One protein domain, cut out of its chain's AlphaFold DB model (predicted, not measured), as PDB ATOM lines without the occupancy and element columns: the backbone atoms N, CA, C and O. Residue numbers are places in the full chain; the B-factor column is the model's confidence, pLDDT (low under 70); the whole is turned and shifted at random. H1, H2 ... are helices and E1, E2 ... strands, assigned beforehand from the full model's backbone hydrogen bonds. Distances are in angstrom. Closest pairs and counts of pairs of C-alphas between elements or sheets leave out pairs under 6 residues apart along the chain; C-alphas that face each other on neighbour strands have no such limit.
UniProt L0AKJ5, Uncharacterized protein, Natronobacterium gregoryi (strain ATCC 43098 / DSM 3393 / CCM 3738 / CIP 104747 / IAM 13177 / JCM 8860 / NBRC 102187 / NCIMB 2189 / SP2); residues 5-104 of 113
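What this domain is: This is residues 5 to 104 of the 113 residues of an uncharacterized protein of Natronobacterium gregoryi (strain ATCC 43098 / DSM 3393 / CCM 3738 / CIP 104747 / IAM 13177 / JCM 8860 / NBRC 102187 / NCIMB 2189 / SP2) (UniProt L0AKJ5). The domain is a sandwich of two antiparallel sheets face to face, a twisted sheet of four strands and a smaller one of three, with their strands running nearly the same line. Helix H2 sits at one end of the sandwich, over strand E6, and the short helix H1 follows E5 and packs on the larger sheet. The printed part has 100 residues with seven named strands and two named helices, in the order E1 E2 E3 E4 E5 H1 E6 E7 H2. The sheet orders are E4 - E3 - E6 - E7 and E1 - E2 - E5; the class is mixed, helices and strands. The whole is compact, with a radius of gyration of the C-alphas of 13.3 A, and elongated, with spans of 40 by 22 by 20 A.

Where its parts are: E1 is residues 6 to 9, 10.2 A long, with C-alpha 6 at (21.423, 16.655, 243.650). E2 is residues 14 to 19, 16.7 A. E3 is residues 23 to 31, 26.7 A, and E4 is residues 37 to 43, 20.2 A. E5, residues 49 to 54, is 17.3 A long; H1, residues 55 to 59, is 5.9 A. E6, residues 64 to 74, is the longest strand, 29.2 A, and begins at C-alpha 64 (22.663, 41.415, 231.252). E7 is residues 87 to 90, 10.4 A, and H2 is residues 94 to 104, 15.4 A, with C-alpha 104 at (28.137, 45.505, 237.430).

How they stand to each other: In the smaller sheet, the hairpin E1 and E2 has N 8 and O 16 at 2.9 A, and E2 and E5 have N 17 and O 51 at 2.8 A. In the larger sheet, the hairpin E3 and E4 has N 28 and O 40 at 2.9 A, E3 and E6 have N 25 and O 72 at 2.8 A, and the hairpin E6 and E7 has N 89 and O 71 at 2.8 A. The parts of the two sheets that face each other are 9.6 A centre to centre; the closest C-alphas of E2 and E6 are those of Thr 14 and Val 68, 7.3 A apart. H1 is on the larger sheet at a height of 8.1 A, and H2 is on it at 9.2 A, over E6 and along the strands at 1 degree on the local plane. The closest C-alphas of E6 and H2 are those of Gly 65 and Val 101, 6.3 A. H1 and H2 are apart; in both, every O i to N i+4 pair is within hydrogen-bond range.

The domain as a whole: The two C-alphas farthest apart are those of Gly 77 and Asp 103, 42.8 A. The printed part has no cut. The link E6 to E7, residues 75 to 86, is long; the other links are tight. The mean pLDDT of the printed part is 96.4, and no printed residue is under 70.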
ATOM      1  N   VAL A   5      18.728  12.659 243.538       91.38
ATOM      2  CA  VAL A   5      19.042  13.822 242.717       91.38
ATOM      3  C   VAL A   5      19.705  14.892 243.576       91.38
ATOM      4  O   VAL A   5      19.244  15.189 244.680       91.38
ATOM      5  N   SER A   6      20.785  15.477 243.065       96.00
ATOM      6  CA  SER A   6      21.423  16.655 243.650       96.00
ATOM      7  C   SER A   6      21.553  17.762 242.612       96.00
ATOM      8  O   SER A   6      21.774  17.498 241.428       96.00
ATOM      9  N   VAL A   7      21.384  19.000 243.071       98.00
ATOM     10  CA  VAL A   7      21.515  20.208 242.259       98.00
ATOM     11  C   VAL A   7      22.460  21.155 242.976       98.00
ATOM     12  O   VAL A   7      22.180  21.574 244.097       98.00
ATOM     13  N   ASP A   8      23.559  21.499 242.314       98.12
ATOM     14  CA  ASP A   8      24.520  22.487 242.785       98.12
ATOM     15  C   ASP A   8      24.526  23.687 241.837       98.12
ATOM     16  O   ASP A   8      24.786  23.542 240.639       98.12
ATOM     17  N   PHE A   9      24.301  24.880 242.377       98.38
ATOM     18  CA  PHE A   9      24.532  26.137 241.670       98.38
ATOM     19  C   PHE A   9      26.030  26.436 241.742       98.38
ATOM     20  O   PHE A   9      26.576  26.656 242.820       98.38
ATOM     21  N   LEU A  10      26.725  26.331 240.607       98.38
ATOM     22  CA  LEU A  10      28.180  26.516 240.546       98.38
ATOM     23  C   LEU A  10      28.553  28.000 240.486       98.38
ATOM     24  O   LEU A  10      29.595  28.399 241.003       98.38
ATOM     25  N   ASP A  11      27.697  28.784 239.837       97.75
ATOM     26  CA  ASP A  11      27.721  30.237 239.761       97.75
ATOM     27  C   ASP A  11      26.294  30.739 239.453       97.75
ATOM     28  O   ASP A  11      25.332  29.966 239.495       97.75
ATOM     29  N   CYS A  12      26.137  32.032 239.161       97.94
ATOM     30  CA  CYS A  12      24.823  32.628 238.916       97.94
ATOM     31  C   CYS A  12      24.093  32.052 237.699       97.94
ATOM     32  O   CYS A  12      22.874  32.158 237.633       97.94
ATOM     33  N   GLU A  13      24.803  31.456 236.747       98.06
ATOM     34  CA  GLU A  13      24.254  30.994 235.475       98.06
ATOM     35  C   GLU A  13      24.323  29.466 235.314       98.06
ATOM     36  O   GLU A  13      23.537  28.876 234.566       98.06
ATOM     37  N   THR A  14      25.272  28.821 235.986       98.50
ATOM     38  CA  THR A  14      25.645  27.430 235.743       98.50
ATOM     39  C   THR A  14      25.174  26.532 236.870       98.50
ATOM     40  O   THR A  14      25.536  26.715 238.034       98.50
ATOM     41  N   VAL A  15      24.448  25.477 236.508       98.38
ATOM     42  CA  VAL A  15      24.019  24.434 237.442       98.38
ATOM     43  C   VAL A  15      24.640  23.092 237.090       98.38
ATOM     44  O   VAL A  15      24.812  22.734 235.922       98.38
ATOM     45  N   ARG A  16      24.962  22.317 238.122       98.44
ATOM     46  CA  ARG A  16      25.276  20.896 238.027       98.44
ATOM     47  C   ARG A  16      24.108  20.101 238.590       98.44
ATOM     48  O   ARG A  16      23.684  20.346 239.709       98.44
ATOM     49  N   ILE A  17      23.650  19.119 237.827       98.00
ATOM     50  CA  ILE A  17      22.591  18.188 238.203       98.00
ATOM     51  C   ILE A  17      23.180  16.781 238.152       98.00
ATOM     52  O   ILE A  17      23.729  16.380 237.122       98.00
ATOM     53  N   GLU A  18      23.072  16.032 239.242       97.25
ATOM     54  CA  GLU A  18      23.447  14.615 239.298       97.25
ATOM     55  C   GLU A  18      22.224  13.771 239.659       97.25
ATOM     56  O   GLU A  18      21.442  14.165 240.521       97.25
ATOM     57  N   GLY A  19      22.043  12.636 238.982       94.88
ATOM     58  CA  GLY A  19      20.865  11.768 239.083       94.88
ATOM     59  C   GLY A  19      20.274  11.430 237.712       94.88
ATOM     60  O   GLY A  19      20.919  11.632 236.680       94.88
ATOM     61  N   THR A  20      19.043  10.912 237.692       95.81
ATOM     62  CA  THR A  20      18.380  10.455 236.453       95.81
ATOM     63  C   THR A  20      16.942  10.978 236.234       95.81
ATOM     64  O   THR A  20      16.046  10.177 235.943       95.81
ATOM     65  N   PRO A  21      16.644  12.284 236.406       95.06
ATOM     66  CA  PRO A  21      15.334  12.835 236.052       95.06
ATOM     67  C   PRO A  21      15.056  12.697 234.546       95.06
ATOM     68  O   PRO A  21      15.943  12.904 233.713       95.06
ATOM     69  N   VAL A  22      13.807  12.383 234.175       95.56
ATOM     70  CA  VAL A  22      13.433  12.224 232.753       95.56
ATOM     71  C   VAL A  22      13.284  13.551 232.022       95.56
ATOM     72  O   VAL A  22      13.320  13.580 230.790       95.56
ATOM     73  N   ASP A  23      13.098  14.630 232.773       96.75
ATOM     74  CA  ASP A  23      13.155  15.997 232.281       96.75
ATOM     75  C   ASP A  23      13.548  16.944 233.414       96.75
ATOM     76  O   ASP A  23      13.347  16.634 234.592       96.75
ATOM     77  N   VAL A  24      14.090  18.097 233.043       97.81
ATOM     78  CA  VAL A  24      14.438  19.180 233.961       97.81
ATOM     79  C   VAL A  24      13.971  20.488 233.345       97.81
ATOM     80  O   VAL A  24      14.216  20.723 232.162       97.81
ATOM     81  N   ILE A  25      13.335  21.344 234.138       98.19
ATOM     82  CA  ILE A  25      13.062  22.735 233.773       98.19
ATOM     83  C   ILE A  25      14.070  23.621 234.495       98.19
ATOM     84  O   ILE A  25      14.276  23.495 235.702       98.19
ATOM     85  N   LEU A  26      14.703  24.507 233.732       98.12
ATOM     86  CA  LEU A  26      15.609  25.518 234.254       98.12
ATOM     87  C   LEU A  26      14.903  26.873 234.188       98.12
ATOM     88  O   LEU A  26      14.472  27.294 233.114       98.12
ATOM     89  N   SER A  27      14.787  27.542 235.330       98.25
ATOM     90  CA  SER A  27      14.207  28.878 235.432       98.25
ATOM     91  C   SER A  27      15.314  29.907 235.596       98.25
ATOM     92  O   SER A  27      16.156  29.788 236.489       98.25
ATOM     93  N   ALA A  28      15.310  30.926 234.744       98.19
ATOM     94  CA  ALA A  28      16.280  32.006 234.770       98.19
ATOM     95  C   ALA A  28      15.630  33.356 234.458       98.19
ATOM     96  O   ALA A  28      14.560  33.442 233.851       98.19
ATOM     97  N   PHE A  29      16.302  34.429 234.853       97.69
ATOM     98  CA  PHE A  29      15.931  35.787 234.476       97.69
ATOM     99  C   PHE A  29      17.166  36.625 234.160       97.69
ATOM    100  O   PHE A  29      18.297  36.290 234.517       97.69
ATOM    101  N   TRP A  30      16.938  37.716 233.447       98.12
ATOM    102  CA  TRP A  30      17.970  38.639 232.992       98.12
ATOM    103  C   TRP A  30      17.363  40.032 232.837       98.12
ATOM    104  O   TRP A  30      16.142  40.190 232.881       98.12
ATOM    105  N   TRP A  31      18.203  41.039 232.617       97.88
ATOM    106  CA  TRP A  31      17.749  42.326 232.100       97.88
ATOM    107  C   TRP A  31      18.059  42.398 230.610       97.88
ATOM    108  O   TRP A  31      19.182  42.106 230.194       97.88
ATOM    109  N   ASP A  32      17.068  42.785 229.815       96.38
ATOM    110  CA  ASP A  32      17.235  43.056 228.389       96.38
ATOM    111  C   ASP A  32      17.985  44.379 228.141       96.38
ATOM    112  O   ASP A  32      18.318  45.123 229.068       96.38
ATOM    113  N   GLU A  33      18.241  44.710 226.877       96.44
ATOM    114  CA  GLU A  33      18.923  45.944 226.466       96.44
ATOM    115  C   GLU A  33      18.173  47.217 226.896       96.44
ATOM    116  O   GLU A  33      18.777  48.283 227.043       96.44
ATOM    117  N   SER A  34      16.861  47.113 227.130       96.00
ATOM    118  CA  SER A  34      16.015  48.187 227.661       96.00
ATOM    119  C   SER A  34      16.022  48.241 229.194       96.00
ATOM    120  O   SER A  34      15.273  49.021 229.784       96.00
ATOM    121  N   ARG A  35      16.878  47.444 229.849       95.31
ATOM    122  CA  ARG A  35      16.989  47.293 231.306       95.31
ATOM    123  C   ARG A  35      15.685  46.828 231.959       95.31
ATOM    124  O   ARG A  35      15.427  47.156 233.118       95.31
ATOM    125  N   THR A  36      14.870  46.075 231.229       95.31
ATOM    126  CA  THR A  36      13.644  45.447 231.732       95.31
ATOM    127  C   THR A  36      13.910  43.980 232.030       95.31
ATOM    128  O   THR A  36      14.679  43.335 231.321       95.31
ATOM    129  N   VAL A  37      13.297  43.444 233.087       96.38
ATOM    130  CA  VAL A  37      13.470  42.029 233.431       96.38
ATOM    131  C   VAL A  37      12.711  41.135 232.462       96.38
ATOM    132  O   VAL A  37      11.498  41.271 232.305       96.38
ATOM    133  N   GLY A  38      13.435  40.196 231.860       96.44
ATOM    134  CA  GLY A  38      12.890  39.031 231.172       96.44
ATOM    135  C   GLY A  38      13.025  37.784 232.041       96.44
ATOM    136  O   GLY A  38      13.957  37.676 232.836       96.44
ATOM    137  N   THR A  39      12.095  36.843 231.893       96.31
ATOM    138  CA  THR A  39      12.131  35.537 232.560       96.31
ATOM    139  C   THR A  39      11.951  34.422 231.540       96.31
ATOM    140  O   THR A  39      11.306  34.604 230.505       96.31
ATOM    141  N   ILE A  40      12.522  33.259 231.829       96.94
ATOM    142  CA  ILE A  40      12.353  32.042 231.041       96.94
ATOM    143  C   ILE A  40      12.328  30.833 231.973       96.94
ATOM    144  O   ILE A  40      13.118  30.760 232.911       96.94
ATOM    145  N   SER A  41      11.419  29.899 231.703       97.62
ATOM    146  CA  SER A  41      11.288  28.630 232.419       97.62
ATOM    147  C   SER A  41      10.935  27.562 231.399       97.62
ATOM    148  O   SER A  41       9.770  27.395 231.046       97.62
ATOM    149  N   GLU A  42      11.950  26.878 230.881       96.62
ATOM    150  CA  GLU A  42      11.791  25.939 229.769       96.62
ATOM    151  C   GLU A  42      12.479  24.599 230.068       96.62
ATOM    152  O   GLU A  42      13.458  24.553 230.828       96.62
ATOM    153  N   PRO A  43      11.988  23.490 229.483       96.06
ATOM    154  CA  PRO A  43      12.614  22.189 229.640       96.06
ATOM    155  C   PRO A  43      13.962  22.153 228.923       96.06
ATOM    156  O   PRO A  43      14.074  22.513 227.751       96.06
ATOM    157  N   ILE A  44      14.980  21.634 229.605       96.69
ATOM    158  CA  ILE A  44      16.318  21.418 229.043       96.69
ATOM    159  C   ILE A  44      16.568  19.948 228.681       96.69
ATOM    160  O   ILE A  44      17.642  19.615 228.170       96.69
ATOM    161  N   GLY A  45      15.601  19.059 228.923       96.38
ATOM    162  CA  GLY A  45      15.711  17.618 228.718       96.38
ATOM    163  C   GLY A  45      16.192  16.867 229.962       96.38
ATOM    164  O   GLY A  45      16.670  17.457 230.931       96.38
ATOM    165  N   GLY A  46      16.093  15.539 229.910       95.75
ATOM    166  CA  GLY A  46      16.509  14.658 231.002       95.75
ATOM    167  C   GLY A  46      18.012  14.682 231.294       95.75
ATOM    168  O   GLY A  46      18.829  15.203 230.526       95.75
ATOM    169  N   VAL A  47      18.369  14.077 232.423       96.44
ATOM    170  CA  VAL A  47      19.754  13.863 232.853       96.44
ATOM    171  C   VAL A  47      19.968  12.363 233.029       96.44
ATOM    172  O   VAL A  47      19.084  11.664 233.509       96.44
ATOM    173  N   ASP A  48      21.136  11.872 232.621       94.75
ATOM    174  CA  ASP A  48      21.565  10.488 232.835       94.75
ATOM    175  C   ASP A  48      22.911  10.505 233.570       94.75
ATOM    176  O   ASP A  48      23.974  10.736 232.986       94.75
ATOM    177  N   GLY A  49      22.852  10.388 234.895       95.44
ATOM    178  CA  GLY A  49      24.003  10.412 235.791       95.44
ATOM    179  C   GLY A  49      24.454  11.821 236.167       95.44
ATOM    180  O   GLY A  49      24.381  12.188 237.337       95.44
ATOM    181  N   ARG A  50      24.944  12.614 235.206       96.69
ATOM    182  CA  ARG A  50      25.458  13.971 235.469       96.69
ATOM    183  C   ARG A  50      25.304  14.894 234.270       96.69
ATOM    184  O   ARG A  50      25.704  14.552 233.160       96.69
ATOM    185  N   ARG A  51      24.854  16.120 234.530       97.56
ATOM    186  CA  ARG A  51      24.825  17.221 233.564       97.56
ATOM    187  C   ARG A  51      25.292  18.515 234.218       97.56
ATOM    188  O   ARG A  51      24.922  18.812 235.345       97.56
ATOM    189  N   VAL A  52      26.116  19.276 233.509       98.44
ATOM    190  CA  VAL A  52      26.444  20.664 233.853       98.44
ATOM    191  C   VAL A  52      25.928  21.512 232.707       98.44
ATOM    192  O   VAL A  52      26.166  21.151 231.557       98.44
ATOM    193  N   VAL A  53      25.178  22.564 233.008       97.88
ATOM    194  CA  VAL A  53      24.531  23.400 231.997       97.88
ATOM    195  C   VAL A  53      24.519  24.849 232.460       97.88
ATOM    196  O   VAL A  53      24.167  25.138 233.604       97.88
ATOM    197  N   ALA A  54      24.922  25.742 231.564       98.12
ATOM    198  CA  ALA A  54      24.768  27.181 231.723       98.12
ATOM    199  C   ALA A  54      23.450  27.633 231.083       98.12
ATOM    200  O   ALA A  54      23.047  27.096 230.046       98.12
ATOM    201  N   ALA A  55      22.783  28.638 231.650       97.50
ATOM    202  CA  ALA A  55      21.554  29.160 231.054       97.50
ATOM    203  C   ALA A  55      21.770  29.687 229.623       97.50
ATOM    204  O   ALA A  55      20.906  29.459 228.778       97.50
ATOM    205  N   SER A  56      22.920  30.292 229.294       97.31
ATOM    206  CA  SER A  56      23.194  30.739 227.919       97.31
ATOM    207  C   SER A  56      23.409  29.586 226.940       97.31
ATOM    208  O   SER A  56      23.106  29.709 225.755       97.31
ATOM    209  N   GLU A  57      23.896  28.438 227.418       96.81
ATOM    210  CA  GLU A  57      23.968  27.220 226.604       96.81
ATOM    211  C   GLU A  57      22.564  26.671 226.319       96.81
ATOM    212  O   GLU A  57      22.283  26.235 225.203       96.81
ATOM    213  N   ALA A  58      21.676  26.706 227.318       96.44
ATOM    214  CA  ALA A  58      20.317  26.189 227.201       96.44
ATOM    215  C   ALA A  58      19.392  27.094 226.368       96.44
ATOM    216  O   ALA A  58      18.558  26.588 225.617       96.44
ATOM    217  N   PHE A  59      19.522  28.414 226.510       96.56
ATOM    218  CA  PHE A  59      18.516  29.381 226.053       96.56
ATOM    219  C   PHE A  59      19.044  30.439 225.074       96.56
ATOM    220  O   PHE A  59      18.243  31.155 224.475       96.56
ATOM    221  N   GLY A  60      20.360  30.512 224.856       94.81
ATOM    222  CA  GLY A  60      20.994  31.501 223.980       94.81
ATOM    223  C   GLY A  60      21.559  32.709 224.729       94.81
ATOM    224  O   GLY A  60      21.734  32.688 225.937       94.81
ATOM    225  N   GLU A  61      21.906  33.767 224.000       94.88
ATOM    226  CA  GLU A  61      22.589  34.929 224.580       94.88
ATOM    227  C   GLU A  61      21.629  35.865 225.334       94.88
ATOM    228  O   GLU A  61      20.507  36.119 224.893       94.88
ATOM    229  N   PHE A  62      22.112  36.439 226.438       96.44
ATOM    230  CA  PHE A  62      21.386  37.399 227.271       96.44
ATOM    231  C   PHE A  62      22.143  38.727 227.355       96.44
ATOM    232  O   PHE A  62      23.372  38.746 227.397       96.44
ATOM    233  N   ALA A  63      21.418  39.849 227.411       96.00
ATOM    234  CA  ALA A  63      22.043  41.172 227.452       96.00
ATOM    235  C   ALA A  63      22.770  41.433 228.784       96.00
ATOM    236  O   ALA A  63      23.961  41.755 228.785       96.00
ATOM    237  N   TYR A  64      22.075  41.274 229.918       96.69
ATOM    238  CA  TYR A  64      22.663  41.415 231.252       96.69
ATOM    239  C   TYR A  64      22.187  40.306 232.199       96.69
ATOM    240  O   TYR A  64      21.008  40.227 232.543       96.69
ATOM    241  N   GLY A  65      23.121  39.468 232.645       92.25
ATOM    242  CA  GLY A  65      22.834  38.175 233.271       92.25
ATOM    243  C   GLY A  65      23.339  37.051 232.359       92.25
ATOM    244  O   GLY A  65      24.316  37.298 231.644       92.25
ATOM    245  N   PRO A  66      22.698  35.868 232.340       97.12
ATOM    246  CA  PRO A  66      21.478  35.458 233.058       97.12
ATOM    247  C   PRO A  66      21.731  35.041 234.518       97.12
ATOM    248  O   PRO A  66      22.865  34.814 234.929       97.12
ATOM    249  N   ILE A  67      20.655  34.927 235.302       98.44
ATOM    250  CA  ILE A  67      20.669  34.360 236.655       98.44
ATOM    251  C   ILE A  67      19.688  33.193 236.703       98.44
ATOM    252  O   ILE A  67      18.489  33.393 236.512       98.44
ATOM    253  N   VAL A  68      20.175  31.986 236.987       98.44
ATOM    254  CA  VAL A  68      19.325  30.827 237.273       98.44
ATOM    255  C   VAL A  68      18.740  30.985 238.669       98.44
ATOM    256  O   VAL A  68      19.471  31.115 239.652       98.44
ATOM    257  N   SER A  69      17.414  30.959 238.760       97.75
ATOM    258  CA  SER A  69      16.677  31.098 240.016       97.75
ATOM    259  C   SER A  69      16.224  29.764 240.591       97.75
ATOM    260  O   SER A  69      16.152  29.621 241.810       97.75
ATOM    261  N   GLU A  70      15.898  28.793 239.737       98.12
ATOM    262  CA  GLU A  70      15.329  27.515 240.161       98.12
ATOM    263  C   GLU A  70      15.597  26.407 239.139       98.12
ATOM    264  O   GLU A  70      15.661  26.649 237.931       98.12
ATOM    265  N   VAL A  71      15.731  25.185 239.649       98.44
ATOM    266  CA  VAL A  71      15.754  23.944 238.874       98.44
ATOM    267  C   VAL A  71      14.607  23.062 239.352       98.44
ATOM    268  O   VAL A  71      14.524  22.761 240.542       98.44
ATOM    269  N   GLU A  72      13.756  22.612 238.436       98.06
ATOM    270  CA  GLU A  72      12.703  21.627 238.697       98.06
ATOM    271  C   GLU A  72      13.012  20.326 237.962       98.06
ATOM    272  O   GLU A  72      13.424  20.358 236.802       98.06
ATOM    273  N   GLY A  73      12.766  19.177 238.588       97.25
ATOM    274  CA  GLY A  73      12.893  17.888 237.916       97.25
ATOM    275  C   GLY A  73      11.622  17.068 237.912       97.25
ATOM    276  O   GLY A  73      10.766  17.187 238.787       97.25
ATOM    277  N   PHE A  74      11.537  16.213 236.899       96.50
ATOM    278  CA  PHE A  74      10.345  15.443 236.583       96.50
ATOM    279  C   PHE A  74      10.665  13.950 236.530       96.50
ATOM    280  O   PHE A  74      11.666  13.522 235.941       96.50
ATOM    281  N   GLU A  75       9.778  13.157 237.115       92.44
ATOM    282  CA  GLU A  75       9.744  11.704 237.054       92.44
ATOM    283  C   GLU A  75       8.836  11.210 235.904       92.44
ATOM    284  O   GLU A  75       8.027  11.963 235.343       92.44
ATOM    285  N   PRO A  76       8.964   9.936 235.476       92.06
ATOM    286  CA  PRO A  76       8.092   9.377 234.451       92.06
ATOM    287  C   PRO A  76       6.605   9.481 234.825       92.06
ATOM    288  O   PRO A  76       6.157   8.905 235.810       92.06
ATOM    289  N   GLY A  77       5.818  10.137 233.969       91.31
ATOM    290  CA  GLY A  77       4.366  10.272 234.133       91.31
ATOM    291  C   GLY A  77       3.909  11.636 234.657       91.31
ATOM    292  O   GLY A  77       2.725  11.948 234.515       91.31
ATOM    293  N   THR A  78       4.821  12.467 235.165       92.00
ATOM    294  CA  THR A  78       4.516  13.837 235.601       92.00
ATOM    295  C   THR A  78       4.425  14.787 234.394       92.00
ATOM    296  O   THR A  78       5.309  14.776 233.527       92.00
ATOM    297  N   PRO A  79       3.365  15.614 234.272       92.31
ATOM    298  CA  PRO A  79       3.293  16.662 233.255       92.31
ATOM    299  C   PRO A  79       4.440  17.673 233.390       92.31
ATOM    300  O   PRO A  79       4.639  18.250 234.457       92.31
ATOM    301  N   ARG A  80       5.160  17.909 232.288       90.69
ATOM    302  CA  ARG A  80       6.342  18.786 232.206       90.69
ATOM    303  C   ARG A  80       5.916  20.234 231.998       90.69
ATOM    304  O   ARG A  80       5.918  20.741 230.880       90.69
ATOM    305  N   ILE A  81       5.445  20.850 233.070       91.69
ATOM    306  CA  ILE A  81       4.970  22.232 233.087       91.69
ATOM    307  C   ILE A  81       5.693  22.930 234.244       91.69
ATOM    308  O   ILE A  81       5.769  22.320 235.313       91.69
ATOM    309  N   PRO A  82       6.208  24.163 234.066       92.38
ATOM    310  CA  PRO A  82       6.811  24.919 235.162       92.38
ATOM    311  C   PRO A  82       5.892  24.986 236.390       92.38
ATOM    312  O   PRO A  82       4.683  25.205 236.254       92.38
ATOM    313  N   GLY A  83       6.457  24.789 237.578       93.12
ATOM    314  CA  GLY A  83       5.755  24.721 238.860       93.12
ATOM    315  C   GLY A  83       5.100  23.370 239.174       93.12
ATOM    316  O   GLY A  83       4.381  23.269 240.168       93.12
ATOM    317  N   ASN A  84       5.302  22.343 238.342       94.19
ATOM    318  CA  ASN A  84       4.737  21.001 238.524       94.19
ATOM    319  C   ASN A  84       5.819  19.914 238.680       94.19
ATOM    320  O   ASN A  84       5.513  18.731 238.530       94.19
ATOM    321  N   GLY A  85       7.076  20.298 238.934       94.50
ATOM    322  CA  GLY A  85       8.158  19.355 239.216       94.50
ATOM    323  C   GLY A  85       7.876  18.463 240.430       94.50
ATOM    324  O   GLY A  85       7.269  18.890 241.413       94.50
ATOM    325  N   ASP A  86       8.356  17.220 240.378       96.44
ATOM    326  CA  ASP A  86       8.321  16.287 241.515       96.44
ATOM    327  C   ASP A  86       9.265  16.743 242.642       96.44
ATOM    328  O   ASP A  86       9.066  16.432 243.819       96.44
ATOM    329  N   TRP A  87      10.284  17.519 242.275       95.56
ATOM    330  CA  TRP A  87      11.160  18.251 243.176       95.56
ATOM    331  C   TRP A  87      11.576  19.581 242.537       95.56
ATOM    332  O   TRP A  87      11.640  19.698 241.310       95.56
ATOM    333  N   SER A  88      11.908  20.566 243.374       96.94
ATOM    334  CA  SER A  88      12.553  21.804 242.939       96.94
ATOM    335  C   SER A  88      13.646  22.241 243.909       96.94
ATOM    336  O   SER A  88      13.629  21.902 245.097       96.94
ATOM    337  N   VAL A  89      14.639  22.953 243.381       98.06
ATOM    338  CA  VAL A  89      15.744  23.536 244.144       98.06
ATOM    339  C   VAL A  89      15.930  24.978 243.693       98.06
ATOM    340  O   VAL A  89      16.216  25.240 242.526       98.06
ATOM    341  N   SER A  90      15.780  25.915 244.626       97.88
ATOM    342  CA  SER A  90      16.035  27.337 244.388       97.88
ATOM    343  C   SER A  90      17.516  27.669 244.561       97.88
ATOM    344  O   SER A  90      18.200  27.059 245.387       97.88
ATOM    345  N   ASN A  91      17.999  28.662 243.814       97.69
ATOM    346  CA  ASN A  91      19.366  29.155 243.942       97.69
ATOM    347  C   ASN A  91      19.583  29.756 245.348       97.69
ATOM    348  O   ASN A  91      18.917  30.742 245.680       97.69
ATOM    349  N   PRO A  92      20.486  29.196 246.177       97.75
ATOM    350  CA  PRO A  92      20.723  29.701 247.528       97.75
ATOM    351  C   PRO A  92      21.376  31.090 247.538       97.75
ATOM    352  O   PRO A  92      21.163  31.845 248.483       97.75
ATOM    353  N   ASP A  93      22.106  31.441 246.478       97.31
ATOM    354  CA  ASP A  93      22.865  32.689 246.350       97.31
ATOM    355  C   ASP A  93      22.136  33.703 245.447       97.31
ATOM    356  O   ASP A  93      22.737  34.619 244.882       97.31
ATOM    357  N   LEU A  94      20.816  33.541 245.277       96.56
ATOM    358  CA  LEU A  94      20.014  34.333 244.344       96.56
ATOM    359  C   LEU A  94      20.137  35.844 244.587       96.56
ATOM    360  O   LEU A  94      20.323  36.609 243.639       96.56
ATOM    361  N   GLU A  95      20.033  36.284 245.842       95.94
ATOM    362  CA  GLU A  95      20.116  37.707 246.195       95.94
ATOM    363  C   GLU A  95      21.500  38.292 245.881       95.94
ATOM    364  O   GLU A  95      21.593  39.389 245.321       95.94
ATOM    365  N   ASP A  96      22.564  37.536 246.159       97.44
ATOM    366  CA  ASP A  96      23.943  37.936 245.880       97.44
ATOM    367  C   ASP A  96      24.208  38.005 244.371       97.44
ATOM    368  O   ASP A  96      24.810  38.966 243.883       97.44
ATOM    369  N   CYS A  97      23.692  37.045 243.602       97.94
ATOM    370  CA  CYS A  97      23.748  37.067 242.143       97.94
ATOM    371  C   CYS A  97      23.018  38.278 241.552       97.94
ATOM    372  O   CYS A  97      23.545  38.952 240.661       97.94
ATOM    373  N   VAL A  98      21.829  38.599 242.073       97.00
ATOM    374  CA  VAL A  98      21.073  39.796 241.676       97.00
ATOM    375  C   VAL A  98      21.874  41.058 241.963       97.00
ATOM    376  O   VAL A  98      21.993  41.910 241.082       97.00
ATOM    377  N   ALA A  99      22.425  41.190 243.170       96.56
ATOM    378  CA  ALA A  99      23.228  42.346 243.545       96.56
ATOM    379  C   ALA A  99      24.460  42.485 242.637       96.56
ATOM    380  O   ALA A  99      24.681  43.550 242.065       96.56
ATOM    381  N   ALA A 100      25.198  41.395 242.409       96.94
ATOM    382  CA  ALA A 100      26.405  41.398 241.589       96.94
ATOM    383  C   ALA A 100      26.143  41.820 240.132       96.94
ATOM    384  O   ALA A 100      26.885  42.643 239.585       96.94
ATOM    385  N   VAL A 101      25.091  41.292 239.495       96.69
ATOM    386  CA  VAL A 101      24.724  41.675 238.119       96.69
ATOM    387  C   VAL A 101      24.265  43.132 238.075       96.69
ATOM    388  O   VAL A 101      24.689  43.886 237.197       96.69
ATOM    389  N   ARG A 102      23.451  43.568 239.041       96.38
ATOM    390  CA  ARG A 102      22.967  44.950 239.083       96.38
ATOM    391  C   ARG A 102      24.077  45.960 239.286       96.38
ATOM    392  O   ARG A 102      24.113  46.945 238.556       96.38
ATOM    393  N   ASP A 103      24.982  45.705 240.219       96.50
ATOM    394  CA  ASP A 103      26.101  46.598 240.508       96.50
ATOM    395  C   ASP A 103      27.065  46.679 239.321       96.50
ATOM    396  O   ASP A 103      27.582  47.750 238.998       96.50
ATOM    397  N   ARG A 104      27.275  45.561 238.615       96.56
ATOM    398  CA  ARG A 104      28.137  45.505 237.430       96.56
ATOM    399  C   ARG A 104      27.607  46.337 236.259       96.56
ATOM    400  O   ARG A 104      28.414  46.884 235.507       96.56
TER     401      ARG A 104